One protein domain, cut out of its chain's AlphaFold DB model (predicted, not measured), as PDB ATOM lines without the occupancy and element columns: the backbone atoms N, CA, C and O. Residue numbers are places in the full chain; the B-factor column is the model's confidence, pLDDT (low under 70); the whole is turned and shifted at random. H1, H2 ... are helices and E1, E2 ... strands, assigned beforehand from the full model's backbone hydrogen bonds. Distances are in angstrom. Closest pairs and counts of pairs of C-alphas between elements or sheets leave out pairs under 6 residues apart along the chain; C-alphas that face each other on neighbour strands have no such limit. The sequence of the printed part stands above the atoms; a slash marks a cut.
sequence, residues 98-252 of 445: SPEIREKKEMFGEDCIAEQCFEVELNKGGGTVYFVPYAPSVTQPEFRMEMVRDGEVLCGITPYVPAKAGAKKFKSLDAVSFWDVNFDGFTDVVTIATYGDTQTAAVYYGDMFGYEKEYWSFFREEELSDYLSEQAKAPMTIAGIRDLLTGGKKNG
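What this domain is: This is residues 98 to 252 of the 445 residues of an uncharacterized protein of bacterium 1xD42-87 (UniProt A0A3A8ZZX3). Two strongly twisted sheets, E1 to E4 and E5 to E8, lie partly face to face as a sandwich, with their edge strands E4 and E8 side by side along one margin. H2 and H3 cover the face of the second sheet that is turned away from the first, while H1 only grazes the first sheet. The printed part has 155 residues with three named helices and eight named strands, in the order H1, E1 to E8, H2, H3, and its class is mixed, helices and strands. Each sheet is antiparallel, in the order E1 E2 E3 E4 or E5 E6 E7 E8, and is a meander, each strand the antiparallel neighbour of the one before. The whole is compact, with a radius of gyration of the C-alphas of 15.3 A and spans of 38 by 37 by 29 A.

Where its parts are: Find C-alpha 99 at (171.518, 208.691, 124.373), where H1 begins, and follow it to residue 108. Next come E1, residues 118 to 122, E2, residues 127 to 134 and 22.1 A long, E3, residues 144 to 149, and E4, residues 152 to 157. E5, residues 170 to 179, measures 24.2 A and bends by 55 degrees at residue 174; E6, residues 188 to 195, measures 22.0 A. The longest strand, E7, starts at C-alpha 198 at (185.766, 189.406, 104.436) and runs 34.2 A to residue 209. E8 holds residues 215 to 220, H2 residues 222 to 231, and H3 residues 238 to 246, ending at C-alpha 246 at (167.743, 174.864, 110.463).

How they stand to each other: In the first sheet, look for N 120 and O 129 between E1 and E2, 2.8 A apart, N 132 and O 146 between E2 and E3, 2.8 A, and N 147 and O 155 between E3 and E4, 2.9 A. In the second, within hydrogen-bond range are N 177 and O 190 between E5 and E6, 2.9 A apart, N 191 and O 202 between E6 and E7, 2.9 A, and N 207 and O 217 between E7 and E8, 3.0 A. The closest C-alphas of E4 and E8 are those of Ile 157 and Phe 218, 6.0 A. H2 and H3 make two layers with the second sheet, helices on one face of it. H2, at a height of 4.7 A, only just lies over E7, with 3 of its C-alphas falling there. H3, at 9.7 A, lies over E6 and runs slantwise to it at 52 degrees on the local plane. In H1, H2 and H3 every O i to N i+4 pair is within hydrogen-bond range.

The domain as a whole: The C-alphas farthest apart, of Glu 212 and Ala 234, are 45.4 A apart. The printed part has no cut, and its one long link is E4 to E5. Mean pLDDT of the printed part is 93.9; residues 210 to 212 are under 70.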
ATOM      1  N   SER A  98     173.735 208.843 120.029       89.88
ATOM      2  CA  SER A  98     172.409 208.712 120.621       89.88
ATOM      3  C   SER A  98     172.534 208.526 122.144       89.88
ATOM      4  O   SER A  98     173.547 208.012 122.629       89.88
ATOM      5  N   PRO A  99     171.513 208.918 122.929       91.50
ATOM      6  CA  PRO A  99     171.518 208.691 124.373       91.50
ATOM      7  C   PRO A  99     171.754 207.225 124.760       91.50
ATOM      8  O   PRO A  99     172.436 206.979 125.748       91.50
ATOM      9  N   GLU A 100     171.243 206.280 123.964       90.38
ATOM     10  CA  GLU A 100     171.409 204.835 124.169       90.38
ATOM     11  C   GLU A 100     172.870 204.399 123.995       90.38
ATOM     12  O   GLU A 100     173.405 203.677 124.833       90.38
ATOM     13  N   ILE A 101     173.555 204.892 122.956       93.19
ATOM     14  CA  ILE A 101     174.982 204.608 122.735       93.19
ATOM     15  C   ILE A 101     175.828 205.153 123.882       93.19
ATOM     16  O   ILE A 101     176.696 204.450 124.405       93.19
ATOM     17  N   ARG A 102     175.535 206.378 124.331       94.81
ATOM     18  CA  ARG A 102     176.239 206.973 125.469       94.81
ATOM     19  C   ARG A 102     176.009 206.181 126.757       94.81
ATOM     20  O   ARG A 102     176.960 205.953 127.492       94.81
ATOM     21  N   GLU A 103     174.785 205.723 127.012       94.81
ATOM     22  CA  GLU A 103     174.470 204.882 128.173       94.81
ATOM     23  C   GLU A 103     175.275 203.575 128.162       94.81
ATOM     24  O   GLU A 103     175.896 203.229 129.166       94.81
ATOM     25  N   LYS A 104     175.356 202.879 127.020       95.31
ATOM     26  CA  LYS A 104     176.159 201.648 126.910       95.31
ATOM     27  C   LYS A 104     177.649 201.892 127.146       95.31
ATOM     28  O   LYS A 104     178.289 201.082 127.815       95.31
ATOM     29  N   LYS A 105     178.199 203.009 126.664       95.62
ATOM     30  CA  LYS A 105     179.593 203.397 126.937       95.62
ATOM     31  C   LYS A 105     179.823 203.786 128.395       95.62
ATOM     32  O   LYS A 105     180.841 203.410 128.967       95.62
ATOM     33  N   GLU A 106     178.873 204.476 129.024       95.38
ATOM     34  CA  GLU A 106     178.919 204.787 130.458       95.38
ATOM     35  C   GLU A 106     178.891 203.507 131.313       95.38
ATOM     36  O   GLU A 106     179.596 203.429 132.320       95.38
ATOM     37  N   MET A 107     178.118 202.495 130.903       94.69
ATOM     38  CA  MET A 107     178.015 201.209 131.601       94.69
ATOM     39  C   MET A 107     179.242 200.313 131.401       94.69
ATOM     40  O   MET A 107     179.728 199.720 132.362       94.69
ATOM     41  N   PHE A 108     179.725 200.185 130.164       95.62
ATOM     42  CA  PHE A 108     180.677 199.136 129.786       95.62
ATOM     43  C   PHE A 108     182.061 199.652 129.381       95.62
ATOM     44  O   PHE A 108     182.986 198.853 129.248       95.62
ATOM     45  N   GLY A 109     182.227 200.965 129.243       94.31
ATOM     46  CA  GLY A 109     183.458 201.626 128.820       94.31
ATOM     47  C   GLY A 109     183.458 202.025 127.343       94.31
ATOM     48  O   GLY A 109     182.730 201.471 126.526       94.31
ATOM     49  N   GLU A 110     184.330 202.976 126.997       94.19
ATOM     50  CA  GLU A 110     184.422 203.581 125.655       94.19
ATOM     51  C   GLU A 110     184.773 202.595 124.531       94.19
ATOM     52  O   GLU A 110     184.448 202.845 123.373       94.19
ATOM     53  N   ASP A 111     185.438 201.488 124.868       94.94
ATOM     54  CA  ASP A 111     185.859 200.470 123.901       94.94
ATOM     55  C   ASP A 111     184.715 199.505 123.521       94.94
ATOM     56  O   ASP A 111     184.914 198.639 122.666       94.94
ATOM     57  N   CYS A 112     183.535 199.587 124.155       96.75
ATOM     58  CA  CYS A 112     182.410 198.725 123.792       96.75
ATOM     59  C   CYS A 112     181.861 199.092 122.402       96.75
ATOM     60  O   CYS A 112     181.798 200.262 122.020       96.75
ATOM     61  N   ILE A 113     181.448 198.085 121.633       97.31
ATOM     62  CA  ILE A 113     180.715 198.288 120.378       97.31
ATOM     63  C   ILE A 113     179.249 198.474 120.768       97.31
ATOM     64  O   ILE A 113     178.466 197.529 120.761       97.31
ATOM     65  N   ALA A 114     178.918 199.690 121.202       96.19
ATOM     66  CA  ALA A 114     177.657 200.032 121.856       96.19
ATOM     67  C   ALA A 114     176.407 199.653 121.042       96.19
ATOM     68  O   ALA A 114     175.401 199.250 121.623       96.19
ATOM     69  N   GLU A 115     176.480 199.717 119.711       95.38
ATOM     70  CA  GLU A 115     175.412 199.315 118.785       95.38
ATOM     71  C   GLU A 115     175.130 197.801 118.803       95.38
ATOM     72  O   GLU A 115     174.095 197.365 118.308       95.38
ATOM     73  N   GLN A 116     176.052 197.004 119.349       96.50
ATOM     74  CA  GLN A 116     175.984 195.543 119.442       96.50
ATOM     75  C   GLN A 116     175.921 195.064 120.907       96.50
ATOM     76  O   GLN A 116     176.232 193.910 121.201       96.50
ATOM     77  N   CYS A 117     175.546 195.948 121.839       97.06
ATOM     78  CA  CYS A 117     175.323 195.605 123.243       97.06
ATOM     79  C   CYS A 117     173.849 195.252 123.480       97.06
ATOM     80  O   CYS A 117     172.992 196.140 123.488       97.06
ATOM     81  N   PHE A 118     173.559 193.979 123.751       95.19
ATOM     82  CA  PHE A 118     172.189 193.470 123.878       95.19
ATOM     83  C   PHE A 118     171.903 192.938 125.275       95.19
ATOM     84  O   PHE A 118     172.764 192.322 125.898       95.19
ATOM     85  N   GLU A 119     170.681 193.161 125.753       96.31
ATOM     86  CA  GLU A 119     170.136 192.410 126.882       96.31
ATOM     87  C   GLU A 119     169.598 191.072 126.362       96.31
ATOM     88  O   GLU A 119     168.881 191.041 125.360       96.31
ATOM     89  N   VAL A 120     169.972 189.973 127.010       95.25
ATOM     90  CA  VAL A 120     169.671 188.606 126.577       95.25
ATOM     91  C   VAL A 120     169.208 187.795 127.777       95.25
ATOM     92  O   VAL A 120     169.816 187.856 128.844       95.25
ATOM     93  N   GLU A 121     168.151 187.008 127.594       94.81
ATOM     94  CA  GLU A 121     167.730 186.006 128.571       94.81
ATOM     95  C   GLU A 121     168.413 184.673 128.252       94.81
ATOM     96  O   GLU A 121     168.201 184.097 127.183       94.81
ATOM     97  N   LEU A 122     169.253 184.191 129.170       93.44
ATOM     98  CA  LEU A 122     169.862 182.869 129.061       93.44
ATOM     99  C   LEU A 122     168.907 181.801 129.618       93.44
ATOM    100  O   LEU A 122     168.361 181.959 130.715       93.44
ATOM    101  N   ASN A 123     168.744 180.698 128.882       89.88
ATOM    102  CA  ASN A 123     167.926 179.550 129.287       89.88
ATOM    103  C   ASN A 123     168.507 178.817 130.515       89.88
ATOM    104  O   ASN A 123     169.515 179.228 131.081       89.88
ATOM    105  N   LYS A 124     167.845 177.747 130.986       83.50
ATOM    106  CA  LYS A 124     168.328 176.854 132.070       83.50
ATOM    107  C   LYS A 124     168.749 177.573 133.366       83.50
ATOM    108  O   LYS A 124     169.687 177.181 134.047       83.50
ATOM    109  N   GLY A 125     168.026 178.632 133.740       74.75
ATOM    110  CA  GLY A 125     168.321 179.395 134.960       74.75
ATOM    111  C   GLY A 125     169.485 180.378 134.815       74.75
ATOM    112  O   GLY A 125     169.912 180.970 135.808       74.75
ATOM    113  N   GLY A 126     169.960 180.597 133.587       79.19
ATOM    114  CA  GLY A 126     170.923 181.634 133.272       79.19
ATOM    115  C   GLY A 126     170.378 183.013 133.610       79.19
ATOM    116  O   GLY A 126     171.062 183.752 134.305       79.19
ATOM    117  N   GLY A 127     169.137 183.336 133.252       89.38
ATOM    118  CA  GLY A 127     168.541 184.636 133.561       89.38
ATOM    119  C   GLY A 127     169.111 185.765 132.699       89.38
ATOM    120  O   GLY A 127     169.939 185.541 131.812       89.38
ATOM    121  N   THR A 128     168.695 186.996 132.983       95.19
ATOM    122  CA  THR A 128     169.050 188.158 132.161       95.19
ATOM    123  C   THR A 128     170.529 188.548 132.300       95.19
ATOM    124  O   THR A 128     171.071 188.654 133.408       95.19
ATOM    125  N   VAL A 129     171.194 188.780 131.167       95.94
ATOM    126  CA  VAL A 129     172.579 189.266 131.049       95.94
ATOM    127  C   VAL A 129     172.696 190.319 129.953       95.94
ATOM    128  O   VAL A 129     171.835 190.426 129.084       95.94
ATOM    129  N   TYR A 130     173.796 191.064 129.955       97.69
ATOM    130  CA  TYR A 130     174.235 191.845 128.807       97.69
ATOM    131  C   TYR A 130     175.306 191.092 128.028       97.69
ATOM    132  O   TYR A 130     176.338 190.740 128.593       97.69
ATOM    133  N   PHE A 131     175.098 190.913 126.729       98.25
ATOM    134  CA  PHE A 131     176.180 190.619 125.798       98.25
ATOM    135  C   PHE A 131     176.889 191.928 125.445       98.25
ATOM    136  O   PHE A 131     176.252 192.878 124.981       98.25
ATOM    137  N   VAL A 132     178.201 191.981 125.672       98.38
ATOM    138  CA  VAL A 132     179.013 193.189 125.510       98.38
ATOM    139  C   VAL A 132     180.252 192.886 124.661       98.38
ATOM    140  O   VAL A 132     181.222 192.297 125.147       98.38
ATOM    141  N   PRO A 133     180.251 193.280 123.381       98.12
ATOM    142  CA  PRO A 133     181.423 193.207 122.522       98.12
ATOM    143  C   PRO A 133     182.320 194.437 122.691       98.12
ATOM    144  O   PRO A 133     181.844 195.561 122.849       98.12
ATOM    145  N   TYR A 134     183.631 194.241 122.586       97.38
ATOM    146  CA  TYR A 134     184.636 195.291 122.724       97.38
ATOM    147  C   TYR A 134     185.566 195.338 121.519       97.38
ATOM    148  O   TYR A 134     186.184 194.333 121.157       97.38
ATOM    149  N   ALA A 135     185.700 196.519 120.918       95.94
ATOM    150  CA  ALA A 135     186.622 196.747 119.819       95.94
ATOM    151  C   ALA A 135     188.089 196.718 120.298       95.94
ATOM    152  O   ALA A 135     188.380 197.104 121.433       95.94
ATOM    153  N   PRO A 136     189.036 196.324 119.424       95.19
ATOM    154  CA  PRO A 136     190.461 196.466 119.699       95.19
ATOM    155  C   PRO A 136     190.851 197.910 120.051       95.19
ATOM    156  O   PRO A 136     190.593 198.838 119.283       95.19
ATOM    157  N   SER A 137     191.561 198.090 121.161       92.31
ATOM    158  CA  SER A 137     192.110 199.364 121.624       92.31
ATOM    159  C   SER A 137     193.620 199.282 121.879       92.31
ATOM    160  O   SER A 137     194.255 198.235 121.750       92.31
ATOM    161  N   VAL A 138     194.249 200.415 122.211       88.88
ATOM    162  CA  VAL A 138     195.705 200.469 122.469       88.88
ATOM    163  C   VAL A 138     196.096 199.618 123.680       88.88
ATOM    164  O   VAL A 138     197.188 199.051 123.713       88.88
ATOM    165  N   THR A 139     195.222 199.549 124.681       88.31
ATOM    166  CA  THR A 139     195.431 198.781 125.913       88.31
ATOM    167  C   THR A 139     194.938 197.344 125.789       88.31
ATOM    168  O   THR A 139     195.474 196.479 126.480       88.31
ATOM    169  N   GLN A 140     193.966 197.079 124.909       88.81
ATOM    170  CA  GLN A 140     193.439 195.745 124.622       88.81
ATOM    171  C   GLN A 140     193.367 195.511 123.104       88.81
ATOM    172  O   GLN A 140     192.348 195.800 122.488       88.81
ATOM    173  N   PRO A 141     194.438 195.004 122.470       90.12
ATOM    174  CA  PRO A 141     194.569 194.984 121.009       90.12
ATOM    175  C   PRO A 141     193.720 193.918 120.300       90.12
ATOM    176  O   PRO A 141     193.809 193.792 119.078       90.12
ATOM    177  N   GLU A 142     192.928 193.147 121.039       90.88
ATOM    178  CA  GLU A 142     192.125 192.044 120.524       90.88
ATOM    179  C   GLU A 142     190.635 192.362 120.658       90.88
ATOM    180  O   GLU A 142     190.201 192.990 121.623       90.88
ATOM    181  N   PHE A 143     189.859 191.927 119.664       95.19
ATOM    182  CA  PHE A 143     188.404 191.896 119.767       95.19
ATOM    183  C   PHE A 143     188.033 190.867 120.838       95.19
ATOM    184  O   PHE A 143     188.627 189.790 120.882       95.19
ATOM    185  N   ARG A 144     187.067 191.193 121.696       94.94
ATOM    186  CA  ARG A 144     186.559 190.279 122.726       94.94
ATOM    187  C   ARG A 144     185.074 190.504 122.959       94.94
ATOM    188  O   ARG A 144     184.550 191.572 122.642       94.94
ATOM    189  N   MET A 145     184.416 189.511 123.534       98.00
ATOM    190  CA  MET A 145     183.003 189.571 123.889       98.00
ATOM    191  C   MET A 145     182.837 189.043 125.312       98.00
ATOM    192  O   MET A 145     183.551 188.129 125.724       98.00
ATOM    193  N   GLU A 146     181.922 189.622 126.074       97.56
ATOM    194  CA  GLU A 146     181.687 189.271 127.475       97.56
ATOM    195  C   GLU A 146     180.182 189.158 127.738       97.56
ATOM    196  O   GLU A 146     179.391 189.927 127.190       97.56
ATOM    197  N   MET A 147     179.792 188.215 128.596       96.56
ATOM    198  CA  MET A 147     178.475 188.205 129.230       96.56
ATOM    199  C   MET A 147     178.596 188.882 130.593       96.56
ATOM    200  O   MET A 147     179.404 188.468 131.426       96.56
ATOM    201  N   VAL A 148     177.803 189.922 130.832       96.38
ATOM    202  CA  VAL A 148     177.883 190.779 132.021       96.38
ATOM    203  C   VAL A 148     176.552 190.766 132.764       96.38
ATOM    204  O   VAL A 148     175.493 190.947 132.166       96.38
ATOM    205  N   ARG A 149     176.589 190.601 134.086       93.25
ATOM    206  CA  ARG A 149     175.416 190.694 134.965       93.25
ATOM    207  C   ARG A 149     175.736 191.585 136.150       93.25
ATOM    208  O   ARG A 149     176.773 191.418 136.778       93.25
ATOM    209  N   ASP A 150     174.855 192.539 136.448       90.69
ATOM    210  CA  ASP A 150     175.003 193.455 137.589       90.69
ATOM    211  C   ASP A 150     176.365 194.186 137.642       90.69
ATOM    212  O   ASP A 150     176.874 194.525 138.709       90.69
ATOM    213  N   GLY A 151     176.962 194.441 136.471       88.44
ATOM    214  CA  GLY A 151     178.280 195.071 136.333       88.44
ATOM    215  C   GLY A 151     179.476 194.132 136.543       88.44
ATOM    216  O   GLY A 151     180.615 194.589 136.455       88.44
ATOM    217  N   GLU A 152     179.249 192.841 136.791       92.50
ATOM    218  CA  GLU A 152     180.283 191.811 136.900       92.50
ATOM    219  C   GLU A 152     180.314 190.927 135.645       92.50
ATOM    220  O   GLU A 152     179.276 190.557 135.092       92.50
ATOM    221  N   VAL A 153     181.517 190.567 135.191       93.56
ATOM    222  CA  VAL A 153     181.694 189.632 134.072       93.56
ATOM    223  C   VAL A 153     181.311 188.231 134.544       93.56
ATOM    224  O   VAL A 153     181.971 187.661 135.414       93.56
ATOM    225  N   LEU A 154     180.251 187.680 133.956       91.69
ATOM    226  CA  LEU A 154     179.818 186.305 134.170       91.69
ATOM    227  C   LEU A 154     180.774 185.334 133.472       91.69
ATOM    228  O   LEU A 154     181.259 184.394 134.099       91.69
ATOM    229  N   CYS A 155     181.063 185.583 132.193       93.06
ATOM    230  CA  CYS A 155     182.041 184.837 131.407       93.06
ATOM    231  C   CYS A 155     182.529 185.649 130.197       93.06
ATOM    232  O   CYS A 155     181.864 186.578 129.735       93.06
ATOM    233  N   GLY A 156     183.716 185.302 129.695       94.69
ATOM    234  CA  GLY A 156     184.260 185.839 128.448       94.69
ATOM    235  C   GLY A 156     184.062 184.850 127.303       94.69
ATOM    236  O   GLY A 156     184.243 183.649 127.490       94.69
ATOM    237  N   ILE A 157     183.745 185.356 126.115       95.94
ATOM    238  CA  ILE A 157     183.632 184.577 124.880       95.94
ATOM    239  C   ILE A 157     184.836 184.932 124.013       95.94
ATOM    240  O   ILE A 157     184.983 186.069 123.557       95.94
ATOM    241  N   THR A 158     185.726 183.960 123.814       92.12
ATOM    242  CA  THR A 158     186.922 184.141 122.979       92.12
ATOM    243  C   THR A 158     186.511 184.104 121.511       92.12
ATOM    244  O   THR A 158     186.060 183.049 121.065       92.12
ATOM    245  N   PRO A 159     186.674 185.192 120.735       93.69
ATOM    246  CA  PRO A 159     186.235 185.192 119.349       93.69
ATOM    247  C   PRO A 159     187.016 184.195 118.496       93.69
ATOM    248  O   PRO A 159     188.246 184.141 118.551       93.69
ATOM    249  N   TYR A 160     186.297 183.447 117.671       96.19
ATOM    250  CA  TYR A 160     186.878 182.616 116.629       96.19
ATOM    251  C   TYR A 160     187.043 183.420 115.333       96.19
ATOM    252  O   TYR A 160     186.185 184.233 114.987       96.19
ATOM    253  N   VAL A 161     188.157 183.209 114.625       96.38
ATOM    254  CA  VAL A 161     188.427 183.813 113.311       96.38
ATOM    255  C   VAL A 161     188.410 182.693 112.272       96.38
ATOM    256  O   VAL A 161     189.421 181.997 112.150       96.38
ATOM    257  N   PRO A 162     187.306 182.523 111.521       96.75
ATOM    258  CA  PRO A 162     187.198 181.466 110.521       96.75
ATOM    259  C   PRO A 162     188.316 181.516 109.475       96.75
ATOM    260  O   PRO A 162     188.771 182.596 109.074       96.75
ATOM    261  N   ALA A 163     188.733 180.352 108.980       96.19
ATOM    262  CA  ALA A 163     189.856 180.174 108.060       96.19
ATOM    263  C   ALA A 163     189.750 181.071 106.814       96.19
ATOM    264  O   ALA A 163     190.758 181.605 106.335       96.19
ATOM    265  N   LYS A 164     188.522 181.320 106.341       95.19
ATOM    266  CA  LYS A 164     188.202 182.225 105.228       95.19
ATOM    267  C   LYS A 164     188.717 183.656 105.423       95.19
ATOM    268  O   LYS A 164     189.125 184.307 104.456       95.19
ATOM    269  N   ALA A 165     188.721 184.166 106.657       95.31
ATOM    270  CA  ALA A 165     189.280 185.482 106.974       95.31
ATOM    271  C   ALA A 165     190.818 185.483 106.950       95.31
ATOM    272  O   ALA A 165     191.434 186.509 106.637       95.31
ATOM    273  N   GLY A 166     191.454 184.347 107.245       91.81
ATOM    274  CA  GLY A 166     192.905 184.218 107.352       91.81
ATOM    275  C   GLY A 166     193.500 185.188 108.379       91.81
ATOM    276  O   GLY A 166     192.921 185.461 109.422       91.81
ATOM    277  N   ALA A 167     194.663 185.770 108.075       91.94
ATOM    278  CA  ALA A 167     195.352 186.709 108.973       91.94
ATOM    279  C   ALA A 167     194.818 188.162 108.911       91.94
ATOM    280  O   ALA A 167     195.539 189.109 109.252       91.94
ATOM    281  N   LYS A 168     193.598 188.381 108.402       95.62
ATOM    282  CA  LYS A 168     193.004 189.722 108.306       95.62
ATOM    283  C   LYS A 168     192.630 190.233 109.697       95.62
ATOM    284  O   LYS A 168     192.247 189.481 110.583       95.62
ATOM    285  N   LYS A 169     192.748 191.547 109.891       94.75
ATOM    286  CA  LYS A 169     192.409 192.189 111.167       94.75
ATOM    287  C   LYS A 169     190.906 192.384 111.296       94.75
ATOM    288  O   LYS A 169     190.256 192.704 110.301       94.75
ATOM    289  N   PHE A 170     190.406 192.274 112.524       97.25
ATOM    290  CA  PHE A 170     189.036 192.644 112.866       97.25
ATOM    291  C   PHE A 170     188.736 194.076 112.406       97.25
ATOM    292  O   PHE A 170     189.553 194.982 112.603       97.25
ATOM    293  N   LYS A 171     187.582 194.260 111.765       97.12
ATOM    294  CA  LYS A 171     187.083 195.554 111.293       97.12
ATOM    295  C   LYS A 171     185.771 195.927 111.973       97.12
ATOM    296  O   LYS A 171     185.648 197.068 112.407       97.12
ATOM    297  N   SER A 172     184.820 195.001 112.054       97.62
ATOM    298  CA  SER A 172     183.508 195.241 112.660       97.62
ATOM    299  C   SER A 172     182.843 193.947 113.114       97.62
ATOM    300  O   SER A 172     183.101 192.877 112.564       97.62
ATOM    301  N   LEU A 173     181.971 194.076 114.113       98.38
ATOM    302  CA  LEU A 173     180.949 193.093 114.448       98.38
ATOM    303  C   LEU A 173     179.650 193.576 113.800       98.38
ATOM    304  O   LEU A 173     179.133 194.634 114.160       98.38
ATOM    305  N   ASP A 174     179.181 192.846 112.796       97.88
ATOM    306  CA  ASP A 174     178.110 193.286 111.904       97.88
ATOM    307  C   ASP A 174     176.730 192.865 112.426       97.88
ATOM    308  O   ASP A 174     175.762 193.613 112.292       97.88
ATOM    309  N   ALA A 175     176.634 191.681 113.038       97.62
ATOM    310  CA  ALA A 175     175.411 191.195 113.668       97.62
ATOM    311  C   ALA A 175     175.700 190.148 114.750       97.62
ATOM    312  O   ALA A 175     176.707 189.439 114.694       97.62
ATOM    313  N   VAL A 176     174.768 190.018 115.693       97.94
ATOM    314  CA  VAL A 176     174.752 188.983 116.731       97.94
ATOM    315  C   VAL A 176     173.322 188.490 116.899       97.94
ATOM    316  O   VAL A 176     172.375 189.263 116.748       97.94
ATOM    317  N   SER A 177     173.142 187.212 117.206       97.44
ATOM    318  CA  SER A 177     171.856 186.698 117.657       97.44
ATOM    319  C   SER A 177     172.034 185.488 118.576       97.44
ATOM    320  O   SER A 177     173.104 184.886 118.626       97.44
ATOM    321  N   PHE A 178     170.984 185.209 119.349       97.44
ATOM    322  CA  PHE A 178     170.989 184.288 120.480       97.44
ATOM    323  C   PHE A 178     169.845 183.288 120.337       97.44
ATOM    324  O   PHE A 178     168.668 183.684 120.296       97.44
ATOM    325  N   TRP A 179     170.175 182.009 120.206       96.12
ATOM    326  CA  TRP A 179     169.216 180.908 120.154       96.12
ATOM    327  C   TRP A 179     169.905 179.577 120.396       96.12
ATOM    328  O   TRP A 179     171.113 179.505 120.265       96.12
ATOM    329  N   ASP A 180     169.129 178.559 120.733       96.38
ATOM    330  CA  ASP A 180     169.611 177.187 120.859       96.38
ATOM    331  C   ASP A 180     169.781 176.580 119.452       96.38
ATOM    332  O   ASP A 180     168.795 176.376 118.727       96.38
ATOM    333  N   VAL A 181     171.034 176.437 119.018       96.88
ATOM    334  CA  VAL A 181     171.452 175.983 117.685       96.88
ATOM    335  C   VAL A 181     171.536 174.462 117.637       96.88
ATOM    336  O   VAL A 181     171.140 173.887 116.624       96.88
ATOM    337  N   ASN A 182     172.069 173.831 118.687       95.38
ATOM    338  CA  ASN A 182     172.301 172.383 118.747       95.38
ATOM    339  C   ASN A 182     171.170 171.609 119.448       95.38
ATOM    340  O   ASN A 182     171.159 170.379 119.408       95.38
ATOM    341  N   PHE A 183     170.187 172.319 120.000       96.06
ATOM    342  CA  PHE A 183     168.998 171.802 120.674       96.06
ATOM    343  C   PHE A 183     169.264 171.223 122.072       96.06
ATOM    344  O   PHE A 183     168.464 170.428 122.568       96.06
ATOM    345  N   ASP A 184     170.362 171.588 122.737       94.06
ATOM    346  CA  ASP A 184     170.686 171.116 124.095       94.06
ATOM    347  C   ASP A 184     169.940 171.869 125.217       94.06
ATOM    348  O   ASP A 184     169.996 171.508 126.402       94.06
ATOM    349  N   GLY A 185     169.163 172.887 124.846       92.75
ATOM    350  CA  GLY A 185     168.378 173.720 125.741       92.75
ATOM    351  C   GLY A 185     169.146 174.900 126.337       92.75
ATOM    352  O   GLY A 185     168.537 175.677 127.085       92.75
ATOM    353  N   PHE A 186     170.434 175.069 126.040       94.62
ATOM    354  CA  PHE A 186     171.199 176.264 126.375       94.62
ATOM    355  C   PHE A 186     171.065 177.327 125.278       94.62
ATOM    356  O   PHE A 186     170.675 177.080 124.142       94.62
ATOM    357  N   THR A 187     171.272 178.588 125.661       96.38
ATOM    358  CA  THR A 187     171.260 179.687 124.693       96.38
ATOM    359  C   THR A 187     172.640 179.784 124.058       96.38
ATOM    360  O   THR A 187     173.590 180.085 124.777       96.38
ATOM    361  N   ASP A 188     172.733 179.655 122.735       97.88
ATOM    362  CA  ASP A 188     173.984 179.829 121.989       97.88
ATOM    363  C   ASP A 188     174.127 181.247 121.437       97.88
ATOM    364  O   ASP A 188     173.192 182.059 121.448       97.88
ATOM    365  N   VAL A 189     175.320 181.555 120.930       98.12
ATOM    366  CA  VAL A 189     175.631 182.833 120.286       98.12
ATOM    367  C   VAL A 189     176.044 182.589 118.844       98.12
ATOM    368  O   VAL A 189     176.952 181.810 118.573       98.12
ATOM    369  N   VAL A 190     175.449 183.332 117.916       98.44
ATOM    370  CA  VAL A 190     175.902 183.382 116.525       98.44
ATOM    371  C   VAL A 190     176.274 184.808 116.172       98.44
ATOM    372  O   VAL A 190     175.478 185.735 116.337       98.44
ATOM    373  N   THR A 191     177.490 184.993 115.671       98.56
ATOM    374  CA  THR A 191     178.013 186.299 115.275       98.56
ATOM    375  C   THR A 191     178.321 186.346 113.791       98.56
ATOM    376  O   THR A 191     178.666 185.345 113.166       98.56
ATOM    377  N   ILE A 192     178.216 187.545 113.228       98.69
ATOM    378  CA  ILE A 192     178.727 187.881 111.906       98.69
ATOM    379  C   ILE A 192     179.704 189.032 112.095       98.69
ATOM    380  O   ILE A 192     179.327 190.092 112.594       98.69
ATOM    381  N   ALA A 193     180.954 188.829 111.703       98.12
ATOM    382  CA  ALA A 193     182.009 189.825 111.819       98.12
ATOM    383  C   ALA A 193     182.736 190.001 110.488       98.12
ATOM    384  O   ALA A 193     182.850 189.069 109.692       98.12
ATOM    385  N   THR A 194     183.275 191.195 110.268       98.25
ATOM    386  CA  THR A 194     184.122 191.489 109.117       98.25
ATOM    387  C   THR A 194     185.580 191.597 109.551       98.25
ATOM    388  O   THR A 194     185.945 192.414 110.400       98.25
ATOM    389  N   TYR A 195     186.443 190.824 108.892       97.56
ATOM    390  CA  TYR A 195     187.897 190.903 108.993       97.56
ATOM    391  C   TYR A 195     188.465 191.443 107.675       97.56
ATOM    392  O   TYR A 195     188.408 190.798 106.626       97.56
ATOM    393  N   GLY A 196     189.009 192.663 107.701       96.44
ATOM    394  CA  GLY A 196     189.403 193.396 106.495       96.44
ATOM    395  C   GLY A 196     188.210 193.688 105.574       96.44
ATOM    396  O   GLY A 196     187.463 194.638 105.788       96.44
ATOM    397  N   ASP A 197     188.058 192.897 104.519       95.75
ATOM    398  CA  ASP A 197     186.970 192.959 103.536       95.75
ATOM    399  C   ASP A 197     186.162 191.651 103.464       95.75
ATOM    400  O   ASP A 197     185.387 191.447 102.534       95.75
ATOM    401  N   THR A 198     186.373 190.740 104.416       97.44
ATOM    402  CA  THR A 198     185.766 189.406 104.436       97.44
ATOM    403  C   THR A 198     184.814 189.278 105.604       97.44
ATOM    404  O   THR A 198     185.234 189.412 106.749       97.44
ATOM    405  N   GLN A 199     183.552 189.008 105.289       97.75
ATOM    406  CA  GLN A 199     182.528 188.686 106.268       97.75
ATOM    407  C   GLN A 199     182.610 187.195 106.616       97.75
ATOM    408  O   GLN A 199     182.793 186.361 105.725       97.75
ATOM    409  N   THR A 200     182.498 186.879 107.899       98.25
ATOM    410  CA  THR A 200     182.553 185.522 108.450       98.25
ATOM    411  C   THR A 200     181.472 185.345 109.505       98.25
ATOM    412  O   THR A 200     181.148 186.307 110.205       98.25
ATOM    413  N   ALA A 201     180.964 184.125 109.645       98.38
ATOM    414  CA  ALA A 201     180.040 183.741 110.703       98.38
ATOM    415  C   ALA A 201     180.755 182.850 111.728       98.38
ATOM    416  O   ALA A 201     181.587 182.030 111.344       98.38
ATOM    417  N   ALA A 202     180.435 183.009 113.011       98.31
ATOM    418  CA  ALA A 202     180.935 182.140 114.072       98.31
ATOM    419  C   ALA A 202     179.809 181.735 115.028       98.31
ATOM    420  O   ALA A 202     178.952 182.559 115.352       98.31
ATOM    421  N   VAL A 203     179.831 180.478 115.468       98.44
ATOM    422  CA  VAL A 203     178.863 179.887 116.402       98.44
ATOM    423  C   VAL A 203     179.573 179.545 117.705       98.44
ATOM    424  O   VAL A 203     180.712 179.070 117.691       98.44
ATOM    425  N   TYR A 204     178.898 179.808 118.822       98.06
ATOM    426  CA  TYR A 204     179.380 179.477 120.151       98.06
ATOM    427  C   TYR A 204     178.294 178.775 120.967       98.06
ATOM    428  O   TYR A 204     177.313 179.433 121.323       98.06
ATOM    429  N   TYR A 205     178.485 177.494 121.289       96.88
ATOM    430  CA  TYR A 205     177.550 176.729 122.115       96.88
ATOM    431  C   TYR A 205     177.643 177.124 123.582       96.88
ATOM    432  O   TYR A 205     178.735 177.158 124.157       96.88
ATOM    433  N   GLY A 206     176.503 177.493 124.157       95.38
ATOM    434  CA  GLY A 206     176.357 177.838 125.559       95.38
ATOM    435  C   GLY A 206     176.295 176.584 126.421       95.38
ATOM    436  O   GLY A 206     175.693 175.594 126.041       95.38
ATOM    437  N   ASP A 207     176.905 176.627 127.600       92.00
ATOM    438  CA  ASP A 207     176.850 175.514 128.553       92.00
ATOM    439  C   ASP A 207     177.098 176.020 129.987       92.00
ATOM    440  O   ASP A 207     177.588 177.139 130.205       92.00
ATOM    441  N   MET A 208     176.775 175.200 130.987       87.56
ATOM    442  CA  MET A 208     177.025 175.443 132.405       87.56
ATOM    443  C   MET A 208     177.895 174.349 133.029       87.56
ATOM    444  O   MET A 208     177.532 173.177 133.077       87.56
ATOM    445  N   PHE A 209     179.001 174.765 133.646       80.19
ATOM    446  CA  PHE A 209     179.924 173.874 134.355       80.19
ATOM    447  C   PHE A 209     180.000 174.189 135.832       80.19
ATOM    448  O   PHE A 209     179.893 175.340 136.235       80.19
ATOM    449  N   GLY A 210     180.369 173.191 136.631       66.00
ATOM    450  CA  GLY A 210     180.924 173.404 137.963       66.00
ATOM    451  C   GLY A 210     180.342 172.472 139.015       66.00
ATOM    452  O   GLY A 210     179.145 172.231 139.057       66.00
ATOM    453  N   TYR A 211     181.212 171.975 139.896       55.31
ATOM    454  CA  TYR A 211     180.827 171.058 140.975       55.31
ATOM    455  C   TYR A 211     180.312 171.794 142.222       55.31
ATOM    456  O   TYR A 211     179.326 171.393 142.829       55.31
ATOM    457  N   GLU A 212     180.992 172.875 142.625       62.19
ATOM    458  CA  GLU A 212     180.638 173.657 143.825       62.19
ATOM    459  C   GLU A 212     179.858 174.936 143.499       62.19
ATOM    460  O   GLU A 212     179.085 175.433 144.321       62.19
ATOM    461  N   LYS A 213     180.091 175.492 142.308       71.12
ATOM    462  CA  LYS A 213     179.407 176.671 141.788       71.12
ATOM    463  C   LYS A 213     179.323 176.552 140.275       71.12
ATOM    464  O   LYS A 213     180.358 176.435 139.623       71.12
ATOM    465  N   GLU A 214     178.107 176.627 139.760       79.12
ATOM    466  CA  GLU A 214     177.855 176.635 138.327       79.12
ATOM    467  C   GLU A 214     178.313 177.966 137.708       79.12
ATOM    468  O   GLU A 214     178.119 179.046 138.284       79.12
ATOM    469  N   TYR A 215     178.941 177.895 136.541       85.44
ATOM    470  CA  TYR A 215     179.358 179.032 135.737       85.44
ATOM    471  C   TYR A 215     179.049 178.778 134.264       85.44
ATOM    472  O   TYR A 215     179.212 177.669 133.763       85.44
ATOM    473  N   TRP A 216     178.613 179.835 133.584       90.25
ATOM    474  CA  TRP A 216     178.344 179.811 132.153       90.25
ATOM    475  C   TRP A 216     179.637 179.832 131.347       90.25
ATOM    476  O   TRP A 216     180.591 180.530 131.704       90.25
ATOM    477  N   SER A 217     179.643 179.121 130.229       92.88
ATOM    478  CA  SER A 217     180.706 179.137 129.230       92.88
ATOM    479  C   SER A 217     180.104 179.129 127.829       92.88
ATOM    480  O   SER A 217     178.943 178.774 127.653       92.88
ATOM    481  N   PHE A 218     180.906 179.543 126.849       95.31
ATOM    482  CA  PHE A 218     180.557 179.498 125.433       95.31
ATOM    483  C   PHE A 218     181.727 178.899 124.652       95.31
ATOM    484  O   PHE A 218     182.814 179.489 124.617       95.31
ATOM    485  N   PHE A 219     181.526 177.729 124.050       94.44
ATOM    486  CA  PHE A 219     182.542 177.036 123.260       94.44
ATOM    487  C   PHE A 219     182.408 177.379 121.799       94.44
ATOM    488  O   PHE A 219     181.315 177.387 121.262       94.44
ATOM    489  N   ARG A 220     183.530 177.682 121.158       95.50
ATOM    490  CA  ARG A 220     183.554 177.958 119.724       95.50
ATOM    491  C   ARG A 220     183.418 176.655 118.940       95.50
ATOM    492  O   ARG A 220     184.205 175.738 119.151       95.50
ATOM    493  N   GLU A 221     182.507 176.650 117.982       96.06
ATOM    494  CA  GLU A 221     182.336 175.544 117.044       96.06
ATOM    495  C   GLU A 221     183.100 175.869 115.764       96.06
ATOM    496  O   GLU A 221     182.586 176.553 114.875       96.06
ATOM    497  N   GLU A 222     184.376 175.479 115.714       95.25
ATOM    498  CA  GLU A 222     185.324 175.923 114.684       95.25
ATOM    499  C   GLU A 222     184.906 175.443 113.287       95.25
ATOM    500  O   GLU A 222     184.735 176.256 112.376       95.25
ATOM    501  N   GLU A 223     184.655 174.146 113.133       94.88
ATOM    502  CA  GLU A 223     184.252 173.507 111.881       94.88
ATOM    503  C   GLU A 223     182.917 174.051 111.366       94.88
ATOM    504  O   GLU A 223     182.804 174.404 110.188       94.88
ATOM    505  N   LEU A 224     181.930 174.202 112.254       96.69
ATOM    506  CA  LEU A 224     180.638 174.792 111.908       96.69
ATOM    507  C   LEU A 224     180.799 176.252 111.464       96.69
ATOM    508  O   LEU A 224     180.219 176.679 110.464       96.69
ATOM    509  N   SER A 225     181.618 177.026 112.175       97.81
ATOM    510  CA  SER A 225     181.900 178.428 111.850       97.81
ATOM    511  C   SER A 225     182.599 178.580 110.495       97.81
ATOM    512  O   SER A 225     182.258 179.471 109.707       97.81
ATOM    513  N   ASP A 226     183.544 177.692 110.186       97.25
ATOM    514  CA  ASP A 226     184.213 177.628 108.886       97.25
ATOM    515  C   ASP A 226     183.238 177.242 107.769       97.25
ATOM    516  O   ASP A 226     183.188 177.918 106.734       97.25
ATOM    517  N   TYR A 227     182.405 176.222 107.994       96.62
ATOM    518  CA  TYR A 227     181.369 175.810 107.053       96.62
ATOM    519  C   TYR A 227     180.421 176.971 106.729       96.62
ATOM    520  O   TYR A 227     180.239 177.324 105.560       96.62
ATOM    521  N   LEU A 228     179.861 177.623 107.749       97.62
ATOM    522  CA  LEU A 228     178.945 178.751 107.579       97.62
ATOM    523  C   LEU A 228     179.616 179.922 106.863       97.62
ATOM    524  O   LEU A 228     179.032 180.508 105.949       97.62
ATOM    525  N   SER A 229     180.856 180.240 107.233       97.44
ATOM    526  CA  SER A 229     181.624 181.302 106.587       97.44
ATOM    527  C   SER A 229     181.834 181.033 105.099       97.44
ATOM    528  O   SER A 229     181.853 181.980 104.305       97.44
ATOM    529  N   GLU A 230     181.962 179.771 104.689       96.44
ATOM    530  CA  GLU A 230     182.097 179.407 103.281       96.44
ATOM    531  C   GLU A 230     180.777 179.343 102.517       96.44
ATOM    532  O   GLU A 230     180.711 179.851 101.393       96.44
ATOM    533  N   GLN A 231     179.730 178.772 103.111       96.38
ATOM    534  CA  GLN A 231     178.472 178.499 102.414       96.38
ATOM    535  C   GLN A 231     177.478 179.667 102.436       96.38
ATOM    536  O   GLN A 231     176.642 179.784 101.533       96.38
ATOM    537  N   ALA A 232     177.541 180.545 103.440       96.12
ATOM    538  CA  ALA A 232     176.592 181.643 103.562       96.12
ATOM    539  C   ALA A 232     176.735 182.655 102.414       96.12
ATOM    540  O   ALA A 232     177.828 183.093 102.040       96.12
ATOM    541  N   LYS A 233     175.592 183.067 101.853       94.00
ATOM    542  CA  LYS A 233     175.545 184.049 100.761       94.00
ATOM    543  C   LYS A 233     175.907 185.439 101.280       94.00
ATOM    544  O   LYS A 233     175.428 185.857 102.326       94.00
ATOM    545  N   ALA A 234     176.696 186.177 100.500       91.62
ATOM    546  CA  ALA A 234     176.983 187.582 100.768       91.62
ATOM    547  C   ALA A 234     175.868 188.501 100.210       91.62
ATOM    548  O   ALA A 234     175.410 188.266  99.086       91.62
ATOM    549  N   PRO A 235     175.479 189.581 100.917       95.12
ATOM    550  CA  PRO A 235     175.869 189.898 102.294       95.12
ATOM    551  C   PRO A 235     175.255 188.900 103.291       95.12
ATOM    552  O   PRO A 235     174.078 188.560 103.172       95.12
ATOM    553  N   MET A 236     176.052 188.440 104.259       97.69
ATOM    554  CA  MET A 236     175.587 187.513 105.291       97.69
ATOM    555  C   MET A 236     174.613 188.226 106.226       97.69
ATOM    556  O   MET A 236     174.809 189.386 106.595       97.69
ATOM    557  N   THR A 237     173.576 187.502 106.633       97.75
ATOM    558  CA  THR A 237     172.573 187.951 107.600       97.75
ATOM    559  C   THR A 237     172.281 186.821 108.578       97.75
ATOM    560  O   THR A 237     172.389 185.652 108.214       97.75
ATOM    561  N   ILE A 238     171.869 187.152 109.805       97.56
ATOM    562  CA  ILE A 238     171.475 186.143 110.801       97.56
ATOM    563  C   ILE A 238     170.355 185.246 110.263       97.56
ATOM    564  O   ILE A 238     170.413 184.035 110.439       97.56
ATOM    565  N   ALA A 239     169.378 185.816 109.549       97.44
ATOM    566  CA  ALA A 239     168.312 185.041 108.918       97.44
ATOM    567  C   ALA A 239     168.867 184.033 107.900       97.44
ATOM    568  O   ALA A 239     168.507 182.868 107.953       97.44
ATOM    569  N   GLY A 240     169.806 184.444 107.039       97.94
ATOM    570  CA  GLY A 240     170.433 183.536 106.077       97.94
ATOM    571  C   GLY A 240     171.294 182.447 106.727       97.94
ATOM    572  O   GLY A 240     171.345 181.334 106.213       97.94
ATOM    573  N   ILE A 241     171.948 182.746 107.856       98.19
ATOM    574  CA  ILE A 241     172.672 181.742 108.652       98.19
ATOM    575  C   ILE A 241     171.694 180.746 109.280       98.19
ATOM    576  O   ILE A 241     171.902 179.541 109.182       98.19
ATOM    577  N   ARG A 242     170.597 181.231 109.866       97.19
ATOM    578  CA  ARG A 242     169.552 180.379 110.441       97.19
ATOM    579  C   ARG A 242     168.876 179.508 109.380       97.19
ATOM    580  O   ARG A 242     168.670 178.325 109.611       97.19
ATOM    581  N   ASP A 243     168.596 180.054 108.201       96.88
ATOM    582  CA  ASP A 243     168.058 179.290 107.070       96.88
ATOM    583  C   ASP A 243     169.000 178.155 106.646       96.88
ATOM    584  O   ASP A 243     168.539 177.061 106.335       96.88
ATOM    585  N   LEU A 244     170.315 178.397 106.667       96.19
ATOM    586  CA  LEU A 244     171.320 177.389 106.331       96.19
ATOM    587  C   LEU A 244     171.431 176.282 107.391       96.19
ATOM    588  O   LEU A 244     171.634 175.130 107.020       96.19
ATOM    589  N   LEU A 245     171.309 176.627 108.676       95.44
ATOM    590  CA  LEU A 245     171.418 175.679 109.789       95.44
ATOM    591  C   LEU A 245     170.157 174.827 109.958       95.44
ATOM    592  O   LEU A 245     170.243 173.614 110.103       95.44
ATOM    593  N   THR A 246     168.988 175.465 109.960       94.12
ATOM    594  CA  THR A 246     167.743 174.864 110.463       94.12
ATOM    595  C   THR A 246     166.540 175.102 109.551       94.12
ATOM    596  O   THR A 246     165.402 174.885 109.961       94.12
ATOM    597  N   GLY A 247     166.741 175.626 108.336       93.88
ATOM    598  CA  GLY A 247     165.627 176.033 107.471       93.88
ATOM    599  C   GLY A 247     164.831 177.221 108.027       93.88
ATOM    600  O   GLY A 247     163.663 177.398 107.687       93.88
ATOM    601  N   GLY A 248     165.443 178.020 108.907       94.12
ATOM    602  CA  GLY A 248     164.849 179.232 109.471       94.12
ATOM    603  C   GLY A 248     164.176 179.012 110.827       94.12
ATOM    604  O   GLY A 248     163.749 179.987 111.451       94.12
ATOM    605  N   LYS A 249     164.120 177.760 111.297       93.19
ATOM    606  CA  LYS A 249     163.562 177.362 112.594       93.19
ATOM    607  C   LYS A 249     164.487 177.756 113.745       93.19
ATOM    608  O   LYS A 249     165.682 177.996 113.558       93.19
ATOM    609  N   LYS A 250     163.938 177.857 114.949       91.00
ATOM    610  CA  LYS A 250     164.662 178.306 116.142       91.00
ATOM    611  C   LYS A 250     164.254 177.446 117.338       91.00
ATOM    612  O   LYS A 250     163.090 177.079 117.428       91.00
ATOM    613  N   ASN A 251     165.192 177.182 118.252       91.94
ATOM    614  CA  ASN A 251     164.931 176.540 119.547       91.94
ATOM    615  C   ASN A 251     164.162 175.207 119.443       91.94
ATOM    616  O   ASN A 251     163.251 174.952 120.226       91.94
ATOM    617  N   GLY A 252     164.486 174.393 118.438       93.44
ATOM    618  CA  GLY A 252     163.902 173.064 118.282       93.44
ATOM    619  C   GLY A 252     162.459 173.016 117.767       93.44
ATOM    620  O   GLY A 252     161.902 171.928 117.711       93.44
TER     621      GLY A 252